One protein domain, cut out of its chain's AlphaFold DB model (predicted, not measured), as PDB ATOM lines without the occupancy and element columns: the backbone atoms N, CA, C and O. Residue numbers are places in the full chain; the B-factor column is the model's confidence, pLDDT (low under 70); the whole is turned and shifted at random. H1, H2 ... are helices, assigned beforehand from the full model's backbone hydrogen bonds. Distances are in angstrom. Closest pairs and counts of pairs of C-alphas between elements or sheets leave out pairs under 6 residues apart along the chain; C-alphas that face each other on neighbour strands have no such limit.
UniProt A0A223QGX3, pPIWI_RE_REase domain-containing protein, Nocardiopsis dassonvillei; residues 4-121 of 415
ATOM      1  N   GLN A   4     -45.287  46.766 -40.520       79.69
ATOM      2  CA  GLN A   4     -44.871  47.143 -39.174       79.69
ATOM      3  C   GLN A   4     -45.317  46.121 -38.131       79.69
ATOM      4  O   GLN A   4     -44.487  45.551 -37.435       79.69
ATOM      5  N   ARG A   5     -46.602  45.762 -38.121       81.75
ATOM      6  CA  ARG A   5     -47.123  44.774 -37.174       81.75
ATOM      7  C   ARG A   5     -46.436  43.413 -37.293       81.75
ATOM      8  O   ARG A   5     -46.224  42.748 -36.283       81.75
ATOM      9  N   ALA A   6     -46.086  42.988 -38.507       87.12
ATOM     10  CA  ALA A   6     -45.308  41.768 -38.693       87.12
ATOM     11  C   ALA A   6     -43.891  41.897 -38.106       87.12
ATOM     12  O   ALA A   6     -43.450  40.969 -37.428       87.12
ATOM     13  N   ARG A   7     -43.209  43.041 -38.281       86.50
ATOM     14  CA  ARG A   7     -41.921  43.301 -37.609       86.50
ATOM     15  C   ARG A   7     -42.052  43.276 -36.093       86.50
ATOM     16  O   ARG A   7     -41.247  42.612 -35.448       86.50
ATOM     17  N   SER A   8     -43.057  43.942 -35.525       82.12
ATOM     18  CA  SER A   8     -43.275  43.995 -34.073       82.12
ATOM     19  C   SER A   8     -43.472  42.593 -33.503       82.12
ATOM     20  O   SER A   8     -42.859  42.236 -32.502       82.12
ATOM     21  N   MET A   9     -44.254  41.755 -34.192       86.62
ATOM     22  CA  MET A   9     -44.466  40.356 -33.810       86.62
ATOM     23  C   MET A   9     -43.180  39.526 -33.871       86.62
ATOM     24  O   MET A   9     -42.913  38.773 -32.938       86.62
ATOM     25  N   VAL A  10     -42.374  39.662 -34.930       89.00
ATOM     26  CA  VAL A  10     -41.096  38.937 -35.051       89.00
ATOM     27  C   VAL A  10     -40.081  39.422 -34.014       89.00
ATOM     28  O   VAL A  10     -39.453  38.597 -33.358       89.00
ATOM     29  N   THR A  11     -39.959  40.733 -33.803       84.38
ATOM     30  CA  THR A  11     -39.043  41.318 -32.806       84.38
ATOM     31  C   THR A  11     -39.397  40.832 -31.401       84.38
ATOM     32  O   THR A  11     -38.533  40.331 -30.683       84.38
ATOM     33  N   LEU A  12     -40.682  40.898 -31.039       82.19
ATOM     34  CA  LEU A  12     -41.205  40.393 -29.770       82.19
ATOM     35  C   LEU A  12     -40.926  38.894 -29.600       82.19
ATOM     36  O   LEU A  12     -40.438  38.466 -28.558       82.19
ATOM     37  N   ALA A  13     -41.185  38.101 -30.641       87.62
ATOM     38  CA  ALA A  13     -40.938  36.666 -30.629       87.62
ATOM     39  C   ALA A  13     -39.459  36.325 -30.419       87.62
ATOM     40  O   ALA A  13     -39.132  35.482 -29.587       87.62
ATOM     41  N   MET A  14     -38.564  36.986 -31.156       87.38
ATOM     42  CA  MET A  14     -37.122  36.806 -31.002       87.38
ATOM     43  C   MET A  14     -36.664  37.168 -29.595       87.38
ATOM     44  O   MET A  14     -35.827  36.460 -29.040       87.38
ATOM     45  N   ALA A  15     -37.219  38.234 -29.017       80.38
ATOM     46  CA  ALA A  15     -36.881  38.668 -27.672       80.38
ATOM     47  C   ALA A  15     -37.295  37.630 -26.618       80.38
ATOM     48  O   ALA A  15     -36.452  37.140 -25.869       80.38
ATOM     49  N   MET A  16     -38.565  37.213 -26.647       83.62
ATOM     50  CA  MET A  16     -39.109  36.174 -25.764       83.62
ATOM     51  C   MET A  16     -38.328  34.860 -25.872       83.62
ATOM     52  O   MET A  16     -38.034  34.209 -24.872       83.62
ATOM     53  N   ALA A  17     -38.001  34.445 -27.098       88.00
ATOM     54  CA  ALA A  17     -37.305  33.192 -27.343       88.00
ATOM     55  C   ALA A  17     -35.843  33.227 -26.881       88.00
ATOM     56  O   ALA A  17     -35.382  32.245 -26.301       88.00
ATOM     57  N   ASN A  18     -35.130  34.333 -27.110       83.31
ATOM     58  CA  ASN A  18     -33.754  34.490 -26.639       83.31
ATOM     59  C   ASN A  18     -33.683  34.536 -25.110       83.31
ATOM     60  O   ASN A  18     -32.869  33.814 -24.535       83.31
ATOM     61  N   GLU A  19     -34.582  35.278 -24.454       78.12
ATOM     62  CA  GLU A  19     -34.682  35.296 -22.991       78.12
ATOM     63  C   GLU A  19     -34.930  33.886 -22.445       78.12
ATOM     64  O   GLU A  19     -34.151  33.387 -21.638       78.12
ATOM     65  N   ALA A  20     -35.940  33.176 -22.956       83.12
ATOM     66  CA  ALA A  20     -36.255  31.826 -22.492       83.12
ATOM     67  C   ALA A  20     -35.101  30.825 -22.691       83.12
ATOM     68  O   ALA A  20     -34.967  29.870 -21.921       83.12
ATOM     69  N   MET A  21     -34.280  31.003 -23.731       83.06
ATOM     70  CA  MET A  21     -33.145  30.125 -24.032       83.06
ATOM     71  C   MET A  21     -31.938  30.358 -23.123       83.06
ATOM     72  O   MET A  21     -31.229  29.392 -22.823       83.06
ATOM     73  N   HIS A  22     -31.720  31.585 -22.656       75.06
ATOM     74  CA  HIS A  22     -30.481  31.963 -21.971       75.06
ATOM     75  C   HIS A  22     -30.683  32.319 -20.495       75.06
ATOM     76  O   HIS A  22     -29.755  32.165 -19.706       75.06
ATOM     77  N   ASP A  23     -31.903  32.665 -20.080       69.31
ATOM     78  CA  ASP A  23     -32.218  32.908 -18.675       69.31
ATOM     79  C   ASP A  23     -32.321  31.586 -17.885       69.31
ATOM     80  O   ASP A  23     -33.139  30.692 -18.165       69.31
ATOM     81  N   GLY A  24     -31.467  31.464 -16.864       63.56
ATOM     82  CA  GLY A  24     -31.444  30.351 -15.915       63.56
ATOM     83  C   GLY A  24     -32.647  30.312 -14.966       63.56
ATOM     84  O   GLY A  24     -32.865  29.298 -14.303       63.56
ATOM     85  N   GLY A  25     -33.450  31.380 -14.913       70.69
ATOM     86  CA  GLY A  25     -34.682  31.469 -14.129       70.69
ATOM     87  C   GLY A  25     -35.858  30.666 -14.698       70.69
ATOM     88  O   GLY A  25     -36.825  30.405 -13.976       70.69
ATOM     89  N   TYR A  26     -35.788  30.234 -15.962       70.81
ATOM     90  CA  TYR A  26     -36.856  29.465 -16.601       70.81
ATOM     91  C   TYR A  26     -36.773  27.977 -16.251       70.81
ATOM     92  O   TYR A  26     -35.779  27.300 -16.519       70.81
ATOM     93  N   THR A  27     -37.877  27.415 -15.754       82.44
ATOM     94  CA  THR A  27     -38.031  25.955 -15.691       82.44
ATOM     95  C   THR A  27     -38.100  25.358 -17.107       82.44
ATOM     96  O   THR A  27     -38.533  26.037 -18.045       82.44
ATOM     97  N   PRO A  28     -37.763  24.066 -17.294       86.81
ATOM     98  CA  PRO A  28     -37.834  23.425 -18.609       86.81
ATOM     99  C   PRO A  28     -39.206  23.544 -19.289       86.81
ATOM    100  O   PRO A  28     -39.281  23.744 -20.498       86.81
ATOM    101  N   TRP A  29     -40.294  23.462 -18.516       82.19
ATOM    102  CA  TRP A  29     -41.651  23.621 -19.038       82.19
ATOM    103  C   TRP A  29     -41.921  25.048 -19.522       82.19
ATOM    104  O   TRP A  29     -42.402  25.236 -20.636       82.19
ATOM    105  N   GLN A  30     -41.562  26.050 -18.714       80.31
ATOM    106  CA  GLN A  30     -41.723  27.459 -19.084       80.31
ATOM    107  C   GLN A  30     -40.940  27.787 -20.351       80.31
ATOM    108  O   GLN A  30     -41.472  28.423 -21.250       80.31
ATOM    109  N   ARG A  31     -39.711  27.275 -20.467       86.06
ATOM    110  CA  ARG A  31     -38.883  27.463 -21.659       86.06
ATOM    111  C   ARG A  31     -39.567  26.945 -22.923       86.06
ATOM    112  O   ARG A  31     -39.631  27.653 -23.923       86.06
ATOM    113  N   VAL A  32     -40.106  25.724 -22.887       87.06
ATOM    114  CA  VAL A  32     -40.835  25.145 -24.028       87.06
ATOM    115  C   VAL A  32     -42.088  25.956 -24.353       87.06
ATOM    116  O   VAL A  32     -42.367  26.201 -25.528       87.06
ATOM    117  N   GLN A  33     -42.823  26.392 -23.332       83.31
ATOM    118  CA  GLN A  33     -44.022  27.202 -23.510       83.31
ATOM    119  C   GLN A  33     -43.698  28.537 -24.196       83.31
ATOM    120  O   GLN A  33     -44.241  28.810 -25.267       83.31
ATOM    121  N   THR A  34     -42.761  29.318 -23.655       83.75
ATOM    122  CA  THR A  34     -42.368  30.622 -24.213       83.75
ATOM    123  C   THR A  34     -41.818  30.494 -25.632       83.75
ATOM    124  O   THR A  34     -42.169  31.285 -26.504       83.75
ATOM    125  N   LEU A  35     -41.026  29.454 -25.916       89.31
ATOM    126  CA  LEU A  35     -40.553  29.176 -27.277       89.31
ATOM    127  C   LEU A  35     -41.692  28.849 -28.248       89.31
ATOM    128  O   LEU A  35     -41.630  29.225 -29.417       89.31
ATOM    129  N   THR A  36     -42.726  28.147 -27.783       88.06
ATOM    130  CA  THR A  36     -43.898  27.809 -28.603       88.06
ATOM    131  C   THR A  36     -44.737  29.053 -28.898       88.06
ATOM    132  O   THR A  36     -45.170  29.245 -30.033       88.06
ATOM    133  N   GLU A  37     -44.927  29.921 -27.905       86.50
ATOM    134  CA  GLU A  37     -45.630  31.200 -28.055       86.50
ATOM    135  C   GLU A  37     -44.889  32.139 -29.016       86.50
ATOM    136  O   GLU A  37     -45.486  32.644 -29.970       86.50
ATOM    137  N   ALA A  38     -43.575  32.295 -28.832       89.38
ATOM    138  CA  ALA A  38     -42.718  33.063 -29.727       89.38
ATOM    139  C   ALA A  38     -42.787  32.533 -31.167       89.38
ATOM    140  O   ALA A  38     -43.015  33.288 -32.112       89.38
ATOM    141  N   TYR A  39     -42.678  31.217 -31.351       92.75
ATOM    142  CA  TYR A  39     -42.824  30.607 -32.668       92.75
ATOM    143  C   TYR A  39     -44.204  30.875 -33.288       92.75
ATOM    144  O   TYR A  39     -44.303  31.180 -34.479       92.75
ATOM    145  N   GLY A  40     -45.271  30.831 -32.485       89.06
ATOM    146  CA  GLY A  40     -46.624  31.181 -32.912       89.06
ATOM    147  C   GLY A  40     -46.738  32.618 -33.432       89.06
ATOM    148  O   GLY A  40     -47.372  32.843 -34.466       89.06
ATOM    149  N   LEU A  41     -46.079  33.579 -32.779       89.69
ATOM    150  CA  LEU A  41     -46.005  34.969 -33.243       89.69
ATOM    151  C   LEU A  41     -45.282  35.086 -34.590       89.69
ATOM    152  O   LEU A  41     -45.786  35.762 -35.486       89.69
ATOM    153  N   VAL A  42     -44.158  34.386 -34.780       92.38
ATOM    154  CA  VAL A  42     -43.454  34.369 -36.077       92.38
ATOM    155  C   VAL A  42     -44.350  33.778 -37.166       92.38
ATOM    156  O   VAL A  42     -44.482  34.363 -38.239       92.38
ATOM    157  N   MET A  43     -45.031  32.661 -36.902       93.50
ATOM    158  CA  MET A  43     -45.941  32.046 -37.880       93.50
ATOM    159  C   MET A  43     -47.112  32.963 -38.228       93.50
ATOM    160  O   MET A  43     -47.476  33.101 -39.395       93.50
ATOM    161  N   ALA A  44     -47.661  33.665 -37.239       89.25
ATOM    162  CA  ALA A  44     -48.706  34.645 -37.476       89.25
ATOM    163  C   ALA A  44     -48.206  35.853 -38.294       89.25
ATOM    164  O   ALA A  44     -48.953  36.328 -39.150       89.25
ATOM    165  N   ALA A  45     -46.957  36.297 -38.102       90.81
ATOM    166  CA  ALA A  45     -46.322  37.358 -38.892       90.81
ATOM    167  C   ALA A  45     -46.036  36.942 -40.349       90.81
ATOM    168  O   ALA A  45     -46.152  37.750 -41.269       90.81
ATOM    169  N   HIS A  46     -45.706  35.673 -40.584       90.62
ATOM    170  CA  HIS A  46     -45.511  35.114 -41.928       90.62
ATOM    171  C   HIS A  46     -46.828  34.872 -42.673       90.62
ATOM    172  O   HIS A  46     -46.865  34.897 -43.906       90.62
ATOM    173  N   GLY A  47     -47.927  34.720 -41.933       87.00
ATOM    174  CA  GLY A  47     -49.249  34.467 -42.484       87.00
ATOM    175  C   GLY A  47     -49.400  33.043 -43.037       87.00
ATOM    176  O   GLY A  47     -48.465  32.249 -43.026       87.00
ATOM    177  N   PRO A  48     -50.586  32.689 -43.559       81.38
ATOM    178  CA  PRO A  48     -50.933  31.302 -43.891       81.38
ATOM    179  C   PRO A  48     -50.089  30.670 -45.012       81.38
ATOM    180  O   PRO A  48     -50.091  29.452 -45.153       81.38
ATOM    181  N   GLY A  49     -49.392  31.477 -45.821       78.12
ATOM    182  CA  GLY A  49     -48.517  31.002 -46.899       78.12
ATOM    183  C   GLY A  49     -47.034  30.922 -46.528       78.12
ATOM    184  O   GLY A  49     -46.257  30.369 -47.303       78.12
ATOM    185  N   GLY A  50     -46.630  31.473 -45.380       81.44
ATOM    186  CA  GLY A  50     -45.247  31.456 -44.923       81.44
ATOM    187  C   GLY A  50     -45.066  30.436 -43.805       81.44
ATOM    188  O   GLY A  50     -45.726  30.505 -42.774       81.44
ATOM    189  N   HIS A  51     -44.174  29.470 -44.014       84.81
ATOM    190  CA  HIS A  51     -43.872  28.438 -43.029       84.81
ATOM    191  C   HIS A  51     -42.366  28.381 -42.785       84.81
ATOM    192  O   HIS A  51     -41.595  28.040 -43.683       84.81
ATOM    193  N   ILE A  52     -41.952  28.649 -41.549       90.38
ATOM    194  CA  ILE A  52     -40.579  28.436 -41.088       90.38
ATOM    195  C   ILE A  52     -40.619  27.234 -40.153       90.38
ATOM    196  O   ILE A  52     -41.290  27.327 -39.140       90.38
ATOM    197  N   PRO A  53     -39.923  26.117 -40.430       93.25
ATOM    198  CA  PRO A  53     -39.856  25.002 -39.488       93.25
ATOM    199  C   PRO A  53     -39.310  25.432 -38.119       93.25
ATOM    200  O   PRO A  53     -38.387  26.240 -38.056       93.25
ATOM    201  N   PHE A  54     -39.781  24.825 -37.026       92.81
ATOM    202  CA  PHE A  54     -39.324  25.172 -35.670       92.81
ATOM    203  C   PHE A  54     -37.797  25.072 -35.487       92.81
ATOM    204  O   PHE A  54     -37.193  25.904 -34.815       92.81
ATOM    205  N   ALA A  55     -37.150  24.093 -36.129       90.25
ATOM    206  CA  ALA A  55     -35.688  23.986 -36.136       90.25
ATOM    207  C   ALA A  55     -35.028  25.217 -36.776       90.25
ATOM    208  O   ALA A  55     -34.098  25.783 -36.209       90.25
ATOM    209  N   ARG A  56     -35.574  25.688 -37.904       91.88
ATOM    210  CA  ARG A  56     -35.087  26.889 -38.582       91.88
ATOM    211  C   ARG A  56     -35.347  28.153 -37.766       91.88
ATOM    212  O   ARG A  56     -34.488  29.020 -37.725       91.88
ATOM    213  N   PHE A  57     -36.496  28.252 -37.097       93.50
ATOM    214  CA  PHE A  57     -36.767  29.340 -36.155       93.50
ATOM    215  C   PHE A  57     -35.687  29.414 -35.070       93.50
ATOM    216  O   PHE A  57     -35.134  30.484 -34.847       93.50
ATOM    217  N   ARG A  58     -35.323  28.274 -34.467       90.88
ATOM    218  CA  ARG A  58     -34.257  28.212 -33.457       90.88
ATOM    219  C   ARG A  58     -32.892  28.632 -33.997       90.88
ATOM    220  O   ARG A  58     -32.193  29.362 -33.313       90.88
ATOM    221  N   GLU A  59     -32.528  28.203 -35.204       88.75
ATOM    222  CA  GLU A  59     -31.279  28.630 -35.858       88.75
ATOM    223  C   GLU A  59     -31.230  30.141 -36.120       88.75
ATOM    224  O   GLU A  59     -30.157  30.735 -36.134       88.75
ATOM    225  N   LEU A  60     -32.385  30.760 -36.367       89.94
ATOM    226  CA  LEU A  60     -32.490  32.185 -36.661       89.94
ATOM    227  C   LEU A  60     -32.523  33.067 -35.401       89.94
ATOM    228  O   LEU A  60     -32.485  34.285 -35.543       89.94
ATOM    229  N   LEU A  61     -32.582  32.501 -34.188       86.38
ATOM    230  CA  LEU A  61     -32.586  33.297 -32.949       86.38
ATOM    231  C   LEU A  61     -31.294  34.101 -32.760       86.38
ATOM    232  O   LEU A  61     -31.360  35.223 -32.257       86.38
ATOM    233  N   ASP A  62     -30.175  33.569 -33.260       80.25
ATOM    234  CA  ASP A  62     -28.852  34.210 -33.244       80.25
ATOM    235  C   ASP A  62     -28.574  35.037 -34.519       80.25
ATOM    236  O   ASP A  62     -27.466  35.553 -34.715       80.25
ATOM    237  N   ALA A  63     -29.542  35.130 -35.437       84.31
ATOM    238  CA  ALA A  63     -29.411  35.846 -36.704       84.31
ATOM    239  C   ALA A  63     -29.849  37.319 -36.585       84.31
ATOM    240  O   ALA A  63     -30.196  37.815 -35.509       84.31
ATOM    241  N   ARG A  64     -29.799  38.061 -37.699       84.50
ATOM    242  CA  ARG A  64     -30.331  39.431 -37.740       84.50
ATOM    243  C   ARG A  64     -31.850  39.385 -37.849       84.50
ATOM    244  O   ARG A  64     -32.398  38.447 -38.427       84.50
ATOM    245  N   LEU A  65     -32.526  40.428 -37.366       84.31
ATOM    246  CA  LEU A  65     -33.988  40.525 -37.425       84.31
ATOM    247  C   LEU A  65     -34.519  40.303 -38.854       84.31
ATOM    248  O   LEU A  65     -35.441  39.513 -39.056       84.31
ATOM    249  N   GLN A  66     -33.873  40.916 -39.853       86.06
ATOM    250  CA  GLN A  66     -34.192  40.767 -41.278       86.06
ATOM    251  C   GLN A  66     -34.256  39.313 -41.767       86.06
ATOM    252  O   GLN A  66     -35.017  39.019 -42.685       86.06
ATOM    253  N   ASP A  67     -33.492  38.399 -41.163       87.94
ATOM    254  CA  ASP A  67     -33.393  37.012 -41.623       87.94
ATOM    255  C   ASP A  67     -34.613  36.180 -41.184       87.94
ATOM    256  O   ASP A  67     -34.844  35.082 -41.696       87.94
ATOM    257  N   MET A  68     -35.406  36.708 -40.245       89.81
ATOM    258  CA  MET A  68     -36.640  36.107 -39.739       89.81
ATOM    259  C   MET A  68     -37.900  36.829 -40.234       89.81
ATOM    260  O   MET A  68     -39.010  36.310 -40.076       89.81
ATOM    261  N   LEU A  69     -37.755  38.003 -40.856       90.06
ATOM    262  CA  LEU A  69     -38.884  38.746 -41.402       90.06
ATOM    263  C   LEU A  69     -39.507  38.030 -42.615       90.06
ATOM    264  O   LEU A  69     -38.814  37.371 -43.394       90.06
ATOM    265  N   PRO A  70     -40.832  38.149 -42.809       89.56
ATOM    266  CA  PRO A  70     -41.482  37.684 -44.027       89.56
ATOM    267  C   PRO A  70     -40.959  38.419 -45.269       89.56
ATOM    268  O   PRO A  70     -40.733  39.622 -45.226       89.56
ATOM    269  N   ALA A  71     -40.881  37.738 -46.416       87.69
ATOM    270  CA  ALA A  71     -40.333  38.313 -47.655       87.69
ATOM    271  C   ALA A  71     -41.084  39.553 -48.190       87.69
ATOM    272  O   ALA A  71     -40.537  40.306 -48.988       87.69
ATOM    273  N   TRP A  72     -42.340  39.754 -47.780       87.31
ATOM    274  CA  TRP A  72     -43.155  40.915 -48.161       87.31
ATOM    275  C   TRP A  72     -42.906  42.147 -47.272       87.31
ATOM    276  O   TRP A  72     -43.452  43.216 -47.537       87.31
ATOM    277  N   VAL A  73     -42.106  42.002 -46.215       85.19
ATOM    278  CA  VAL A  73     -41.698  43.082 -45.319       85.19
ATOM    279  C   VAL A  73     -40.341  43.608 -45.799       85.19
ATOM    280  O   VAL A  73     -39.325  42.935 -45.658       85.19
ATOM    281  N   GLU A  74     -40.314  44.807 -46.387       78.94
ATOM    282  CA  GLU A  74     -39.073  45.428 -46.881       78.94
ATOM    283  C   GLU A  74     -38.091  45.697 -45.740       78.94
ATOM    284  O   GLU A  74     -38.493  46.219 -44.710       78.94
ATOM    285  N   SER A  75     -36.802  45.396 -45.881       68.94
ATOM    286  CA  SER A  75     -35.831  45.682 -44.817       68.94
ATOM    287  C   SER A  75     -35.628  47.189 -44.626       68.94
ATOM    288  O   SER A  75     -35.337  47.904 -45.582       68.94
ATOM    289  N   THR A  76     -35.691  47.644 -43.384       68.25
ATOM    290  CA  THR A  76     -35.285  48.969 -42.909       68.25
ATOM    291  C   THR A  76     -33.915  48.884 -42.234       68.25
ATOM    292  O   THR A  76     -33.424  47.790 -41.934       68.25
ATOM    293  N   ASP A  77     -33.287  50.025 -41.943       63.22
ATOM    294  CA  ASP A  77     -32.007  50.044 -41.217       63.22
ATOM    295  C   ASP A  77     -32.106  49.411 -39.817       63.22
ATOM    296  O   ASP A  77     -31.143  48.812 -39.337       63.22
ATOM    297  N   SER A  78     -33.290  49.445 -39.196       60.31
ATOM    298  CA  SER A  78     -33.571  48.781 -37.919       60.31
ATOM    299  C   SER A  78     -33.616  47.246 -38.018       60.31
ATOM    300  O   SER A  78     -33.505  46.564 -37.005       60.31
ATOM    301  N   ASP A  79     -33.716  46.660 -39.215       61.09
ATOM    302  CA  ASP A  79     -33.806  45.198 -39.372       61.09
ATOM    303  C   ASP A  79     -32.445  44.519 -39.539       61.09
ATOM    304  O   ASP A  79     -32.336  43.295 -39.464       61.09
ATOM    305  N   ARG A  80     -31.377  45.304 -39.710       66.06
ATOM    306  CA  ARG A  80     -29.991  44.804 -39.710       66.06
ATOM    307  C   ARG A  80     -29.477  44.485 -38.306       66.06
ATOM    308  O   ARG A  80     -28.364  43.974 -38.163       66.06
ATOM    309  N   LEU A  81     -30.278  44.792 -37.291       71.69
ATOM    310  CA  LEU A  81     -29.953  44.642 -35.885       71.69
ATOM    311  C   LEU A  81     -29.975  43.171 -35.461       71.69
ATOM    312  O   LEU A  81     -30.812  42.377 -35.899       71.69
ATOM    313  N   ARG A  82     -29.035  42.815 -34.585       77.75
ATOM    314  CA  ARG A  82     -29.061  41.552 -33.845       77.75
ATOM    315  C   ARG A  82     -29.945  41.737 -32.618       77.75
ATOM    316  O   ARG A  82     -29.751  42.692 -31.866       77.75
ATOM    317  N   VAL A  83     -30.903  40.832 -32.425       75.62
ATOM    318  CA  VAL A  83     -31.804  40.894 -31.263       75.62
ATOM    319  C   VAL A  83     -31.081  40.489 -29.982       75.62
ATOM    320  O   VAL A  83     -31.292  41.118 -28.949       75.62
ATOM    321  N   ALA A  84     -30.184  39.505 -30.066       77.25
ATOM    322  CA  ALA A  84     -29.346  39.067 -28.959       77.25
ATOM    323  C   ALA A  84     -27.847  39.162 -29.290       77.25
ATOM    324  O   ALA A  84     -27.451  39.140 -30.461       77.25
ATOM    325  N   ASP A  85     -27.030  39.316 -28.251       75.44
ATOM    326  CA  ASP A  85     -25.573  39.245 -28.326       75.44
ATOM    327  C   ASP A  85     -25.065  37.789 -28.339       75.44
ATOM    328  O   ASP A  85     -25.838  36.834 -28.345       75.44
ATOM    329  N   GLU A  86     -23.742  37.609 -28.367       73.88
ATOM    330  CA  GLU A  86     -23.099  36.283 -28.406       73.88
ATOM    331  C   GLU A  86     -23.337  35.441 -27.140       73.88
ATOM    332  O   GLU A  86     -23.085  34.238 -27.145       73.88
ATOM    333  N   GLN A  87     -23.815  36.057 -26.057       69.19
ATOM    334  CA  GLN A  87     -24.168  35.391 -24.803       69.19
ATOM    335  C   GLN A  87     -25.676  35.097 -24.726       69.19
ATOM    336  O   GLN A  87     -26.136  34.509 -23.747       69.19
ATOM    337  N   GLY A  88     -26.437  35.491 -25.752       69.38
ATOM    338  CA  GLY A  88     -27.879  35.304 -25.824       69.38
ATOM    339  C   GLY A  88     -28.688  36.326 -25.025       69.38
ATOM    340  O   GLY A  88     -29.899  36.151 -24.866       69.38
ATOM    341  N   HIS A  89     -28.057  37.402 -24.541       74.88
ATOM    342  CA  HIS A  89     -28.758  38.510 -23.899       74.88
ATOM    343  C   HIS A  89     -29.309  39.471 -24.949       74.88
ATOM    344  O   HIS A  89     -28.671  39.724 -25.971       74.88
ATOM    345  N   LEU A  90     -30.481  40.059 -24.694       75.38
ATOM    346  CA  LEU A  90     -31.054  41.051 -25.605       75.38
ATOM    347  C   LEU A  90     -30.150  42.273 -25.705       75.38
ATOM    348  O   LEU A  90     -29.785  42.862 -24.687       75.38
ATOM    349  N   THR A  91     -29.817  42.682 -26.926       78.00
ATOM    350  CA  THR A  91     -29.014  43.886 -27.153       78.00
ATOM    351  C   THR A  91     -29.785  45.124 -26.688       78.00
ATOM    352  O   THR A  91     -31.013  45.177 -26.783       78.00
ATOM    353  N   ASP A  92     -29.082  46.149 -26.196       77.44
ATOM    354  CA  ASP A  92     -29.705  47.431 -25.821       77.44
ATOM    355  C   ASP A  92     -30.512  48.031 -26.976       77.44
ATOM    356  O   ASP A  92     -31.634  48.504 -26.812       77.44
ATOM    357  N   THR A  93     -29.962  47.895 -28.173       76.19
ATOM    358  CA  THR A  93     -30.581  48.211 -29.448       76.19
ATOM    359  C   THR A  93     -31.942  47.537 -29.647       76.19
ATOM    360  O   THR A  93     -32.899  48.192 -30.062       76.19
ATOM    361  N   ALA A  94     -32.046  46.234 -29.370       75.25
ATOM    362  CA  ALA A  94     -33.296  45.496 -29.491       75.25
ATOM    363  C   ALA A  94     -34.300  45.910 -28.412       75.25
ATOM    364  O   ALA A  94     -35.482  46.052 -28.709       75.25
ATOM    365  N   LEU A  95     -33.836  46.156 -27.185       76.06
ATOM    366  CA  LEU A  95     -34.680  46.646 -26.094       76.06
ATOM    367  C   LEU A  95     -35.279  48.019 -26.417       76.06
ATOM    368  O   LEU A  95     -36.481  48.207 -26.251       76.06
ATOM    369  N   ASP A  96     -34.478  48.949 -26.933       77.38
ATOM    370  CA  ASP A  96     -34.952  50.263 -27.381       77.38
ATOM    371  C   ASP A  96     -35.931  50.124 -28.545       77.38
ATOM    372  O   ASP A  96     -36.977  50.769 -28.575       77.38
ATOM    373  N   ALA A  97     -35.632  49.220 -29.481       76.25
ATOM    374  CA  ALA A  97     -36.521  48.950 -30.590       76.25
ATOM    375  C   ALA A  97     -37.869  48.370 -30.130       76.25
ATOM    376  O   ALA A  97     -38.880  48.679 -30.750       76.25
ATOM    377  N   LEU A  98     -37.905  47.541 -29.089       74.00
ATOM    378  CA  LEU A  98     -39.156  47.051 -28.512       74.00
ATOM    379  C   LEU A  98     -39.899  48.176 -27.777       74.00
ATOM    380  O   LEU A  98     -41.112  48.294 -27.906       74.00
ATOM    381  N   ALA A  99     -39.175  49.016 -27.035       73.81
ATOM    382  CA  ALA A  99     -39.751  50.107 -26.257       73.81
ATOM    383  C   ALA A  99     -40.418  51.175 -27.145       73.81
ATOM    384  O   ALA A  99     -41.499  51.653 -26.819       73.81
ATOM    385  N   GLU A 100     -39.804  51.517 -28.282       77.19
ATOM    386  CA  GLU A 100     -40.337  52.478 -29.265       77.19
ATOM    387  C   GLU A 100     -41.518  51.920 -30.083       77.19
ATOM    388  O   GLU A 100     -42.177  52.661 -30.816       77.19
ATOM    389  N   ASP A 101     -41.782  50.613 -30.006       75.44
ATOM    390  CA  ASP A 101     -42.776  49.944 -30.833       75.44
ATOM    391  C   ASP A 101     -44.117  49.786 -30.115       75.44
ATOM    392  O   ASP A 101     -44.436  48.791 -29.476       75.44
ATOM    393  N   SER A 102     -44.955  50.787 -30.304       65.94
ATOM    394  CA  SER A 102     -46.331  50.829 -29.803       65.94
ATOM    395  C   SER A 102     -47.268  49.667 -30.197       65.94
ATOM    396  O   SER A 102     -48.286  49.473 -29.533       65.94
ATOM    397  N   ASP A 103     -46.985  48.895 -31.259       68.12
ATOM    398  CA  ASP A 103     -47.802  47.710 -31.578       68.12
ATOM    399  C   ASP A 103     -47.552  46.585 -30.554       68.12
ATOM    400  O   ASP A 103     -48.390  45.694 -30.386       68.12
ATOM    401  N   ILE A 104     -46.420  46.628 -29.843       70.00
ATOM    402  CA  ILE A 104     -46.040  45.626 -28.847       70.00
ATOM    403  C   ILE A 104     -46.933  45.691 -27.617       70.00
ATOM    404  O   ILE A 104     -47.335  44.632 -27.141       70.00
ATOM    405  N   ASP A 105     -47.324  46.879 -27.155       64.75
ATOM    406  CA  ASP A 105     -48.223  47.011 -26.002       64.75
ATOM    407  C   ASP A 105     -49.548  46.275 -26.259       64.75
ATOM    408  O   ASP A 105     -49.980  45.439 -25.462       64.75
ATOM    409  N   TYR A 106     -50.131  46.469 -27.446       64.94
ATOM    410  CA  TYR A 106     -51.333  45.753 -27.875       64.94
ATOM    411  C   TYR A 106     -51.123  44.231 -27.979       64.94
ATOM    412  O   TYR A 106     -52.007  43.438 -27.631       64.94
ATOM    413  N   LEU A 107     -49.973  43.795 -28.504       64.88
ATOM    414  CA  LEU A 107     -49.654  42.370 -28.633       64.88
ATOM    415  C   LEU A 107     -49.491  41.714 -27.258       64.88
ATOM    416  O   LEU A 107     -50.017  40.622 -27.042       64.88
ATOM    417  N   VAL A 108     -48.833  42.395 -26.324       65.44
ATOM    418  CA  VAL A 108     -48.619  41.923 -24.955       65.44
ATOM    419  C   VAL A 108     -49.927  41.874 -24.172       65.44
ATOM    420  O   VAL A 108     -50.204  40.853 -23.543       65.44
ATOM    421  N   GLU A 109     -50.795  42.886 -24.277       64.25
ATOM    422  CA  GLU A 109     -52.144  42.835 -23.693       64.25
ATOM    423  C   GLU A 109     -52.934  41.608 -24.171       64.25
ATOM    424  O   GLU A 109     -53.566  40.907 -23.375       64.25
ATOM    425  N   LYS A 110     -52.862  41.297 -25.471       63.47
ATOM    426  CA  LYS A 110     -53.511  40.105 -26.027       63.47
ATOM    427  C   LYS A 110     -52.920  38.799 -25.516       63.47
ATOM    428  O   LYS A 110     -53.680  37.858 -25.294       63.47
ATOM    429  N   LEU A 111     -51.604  38.729 -25.332       63.44
ATOM    430  CA  LEU A 111     -50.950  37.552 -24.762       63.44
ATOM    431  C   LEU A 111     -51.369  37.361 -23.296       63.44
ATOM    432  O   LEU A 111     -51.796  36.268 -22.923       63.44
ATOM    433  N   HIS A 112     -51.399  38.430 -22.493       58.53
ATOM    434  CA  HIS A 112     -51.877  38.383 -21.104       58.53
ATOM    435  C   HIS A 112     -53.337  37.928 -20.973       58.53
ATOM    436  O   HIS A 112     -53.671  37.192 -20.040       58.53
ATOM    437  N   ALA A 113     -54.208  38.307 -21.913       54.31
ATOM    438  CA  ALA A 113     -55.614  37.900 -21.913       54.31
ATOM    439  C   ALA A 113     -55.827  36.380 -22.100       54.31
ATOM    440  O   ALA A 113     -56.912  35.882 -21.805       54.31
ATOM    441  N   THR A 114     -54.811  35.629 -22.551       51.72
ATOM    442  CA  THR A 114     -54.901  34.169 -22.780       51.72
ATOM    443  C   THR A 114     -54.585  33.299 -21.551       51.72
ATOM    444  O   THR A 114     -54.618  32.074 -21.626       51.72
ATOM    445  N   GLN A 115     -54.416  33.930 -20.384       48.16
ATOM    446  CA  GLN A 115     -54.605  33.340 -19.055       48.16
ATOM    447  C   GLN A 115     -53.714  32.139 -18.667       48.16
ATOM    448  O   GLN A 115     -54.149  31.339 -17.853       48.16
ATOM    449  N   TYR A 116     -52.462  32.031 -19.132       41.84
ATOM    450  CA  TYR A 116     -51.470  31.095 -18.562       41.84
ATOM    451  C   TYR A 116     -50.020  31.576 -18.787       41.84
ATOM    452  O   TYR A 116     -49.480  31.384 -19.865       41.84
ATOM    453  N   GLY A 117     -49.348  32.116 -17.760       37.81
ATOM    454  CA  GLY A 117     -47.880  32.299 -17.753       37.81
ATOM    455  C   GLY A 117     -47.386  33.750 -17.664       37.81
ATOM    456  O   GLY A 117     -48.000  34.673 -18.190       37.81
ATOM    457  N   ARG A 118     -46.269  33.959 -16.950       43.53
ATOM    458  CA  ARG A 118     -45.527  35.230 -16.925       43.53
ATOM    459  C   ARG A 118     -45.039  35.528 -18.345       43.53
ATOM    460  O   ARG A 118     -44.109  34.881 -18.804       43.53
ATOM    461  N   VAL A 119     -45.620  36.526 -18.999       42.81
ATOM    462  CA  VAL A 119     -44.933  37.229 -20.086       42.81
ATOM    463  C   VAL A 119     -43.957  38.177 -19.397       42.81
ATOM    464  O   VAL A 119     -44.367  39.242 -18.942       42.81
ATOM    465  N   THR A 120     -42.698  37.790 -19.204       50.53
ATOM    466  CA  THR A 120     -41.681  38.785 -18.848       50.53
ATOM    467  C   THR A 120     -41.130  39.371 -20.134       50.53
ATOM    468  O   THR A 120     -40.214  38.844 -20.730       50.53
ATOM    469  N   LEU A 121     -41.728  40.481 -20.569       54.56
ATOM    470  CA  LEU A 121     -40.966  41.563 -21.181       54.56
ATOM    471  C   LEU A 121     -40.858  42.647 -20.124       54.56
ATOM    472  O   LEU A 121     -41.724  43.519 -20.028       54.56
TER     473      LEU A 121
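Overview. This is residues 4 to 121 of the 415 residues of the protein "pPIWI_RE_REase domain-containing protein" of Nocardiopsis dassonvillei (UniProt A0A223QGX3). H1 runs through the core and folds back into H2 as a helical hairpin; H5 and H6 pack steeply on H1, and H3 lies crosswise to the hairpin. The printed part has 118 residues with six named helices, H1 to H6 in order: all helix, compact, radius of gyration of the C-alphas 13.1 A, spans 36 by 31 by 29 A.

Along the chain. Find C-alpha 4 at (-44.871, 47.143, -39.174); H1, residues 4 to 22, runs 27.1 A from there. H2, residues 28 to 46, measures 27.2 A. Next come H3, 54 to 62, H4, 77 to 80, H5, 92 to 99, and H6, 102 to 112, ending at (-51.877, 38.383, -21.104).

Arrangement. Start at the hub, H1. It touches H2 at a shallow tilt of 19 degrees, opposite ways; closest C-alphas, Ala 13 and Ala 38, 4.1 A. Its residues 8 to 15 alone touch H5, closest C-alphas Leu 12 and Leu 98, 7.1 A; residues 5 to 12 alone touch H6, Ser 8 and Ile 104, 6.1 A. H3 only just touches H1, with 3 pairs of C-alphas within 8 A, Met 14 and Leu 61 closest at 6.1 A. H4 is close to H5 but not clearly touching, Ser 78 and Ala 97 closest at 7.9 A. Every O i to N i+4 pair is within hydrogen-bond range in H1, H2 and H5, against 4 of 5 in H3 and 6 of 7 in H6; H4 is too short for one.

Size, cuts and confidence. C-alphas 27 and 74 lie farthest apart, 36.8 A. The printed part has no cut; links H3 to H4 and H4 to H5 are long. Look for pLDDT under 70 at 29 residues, among them 105 to 121.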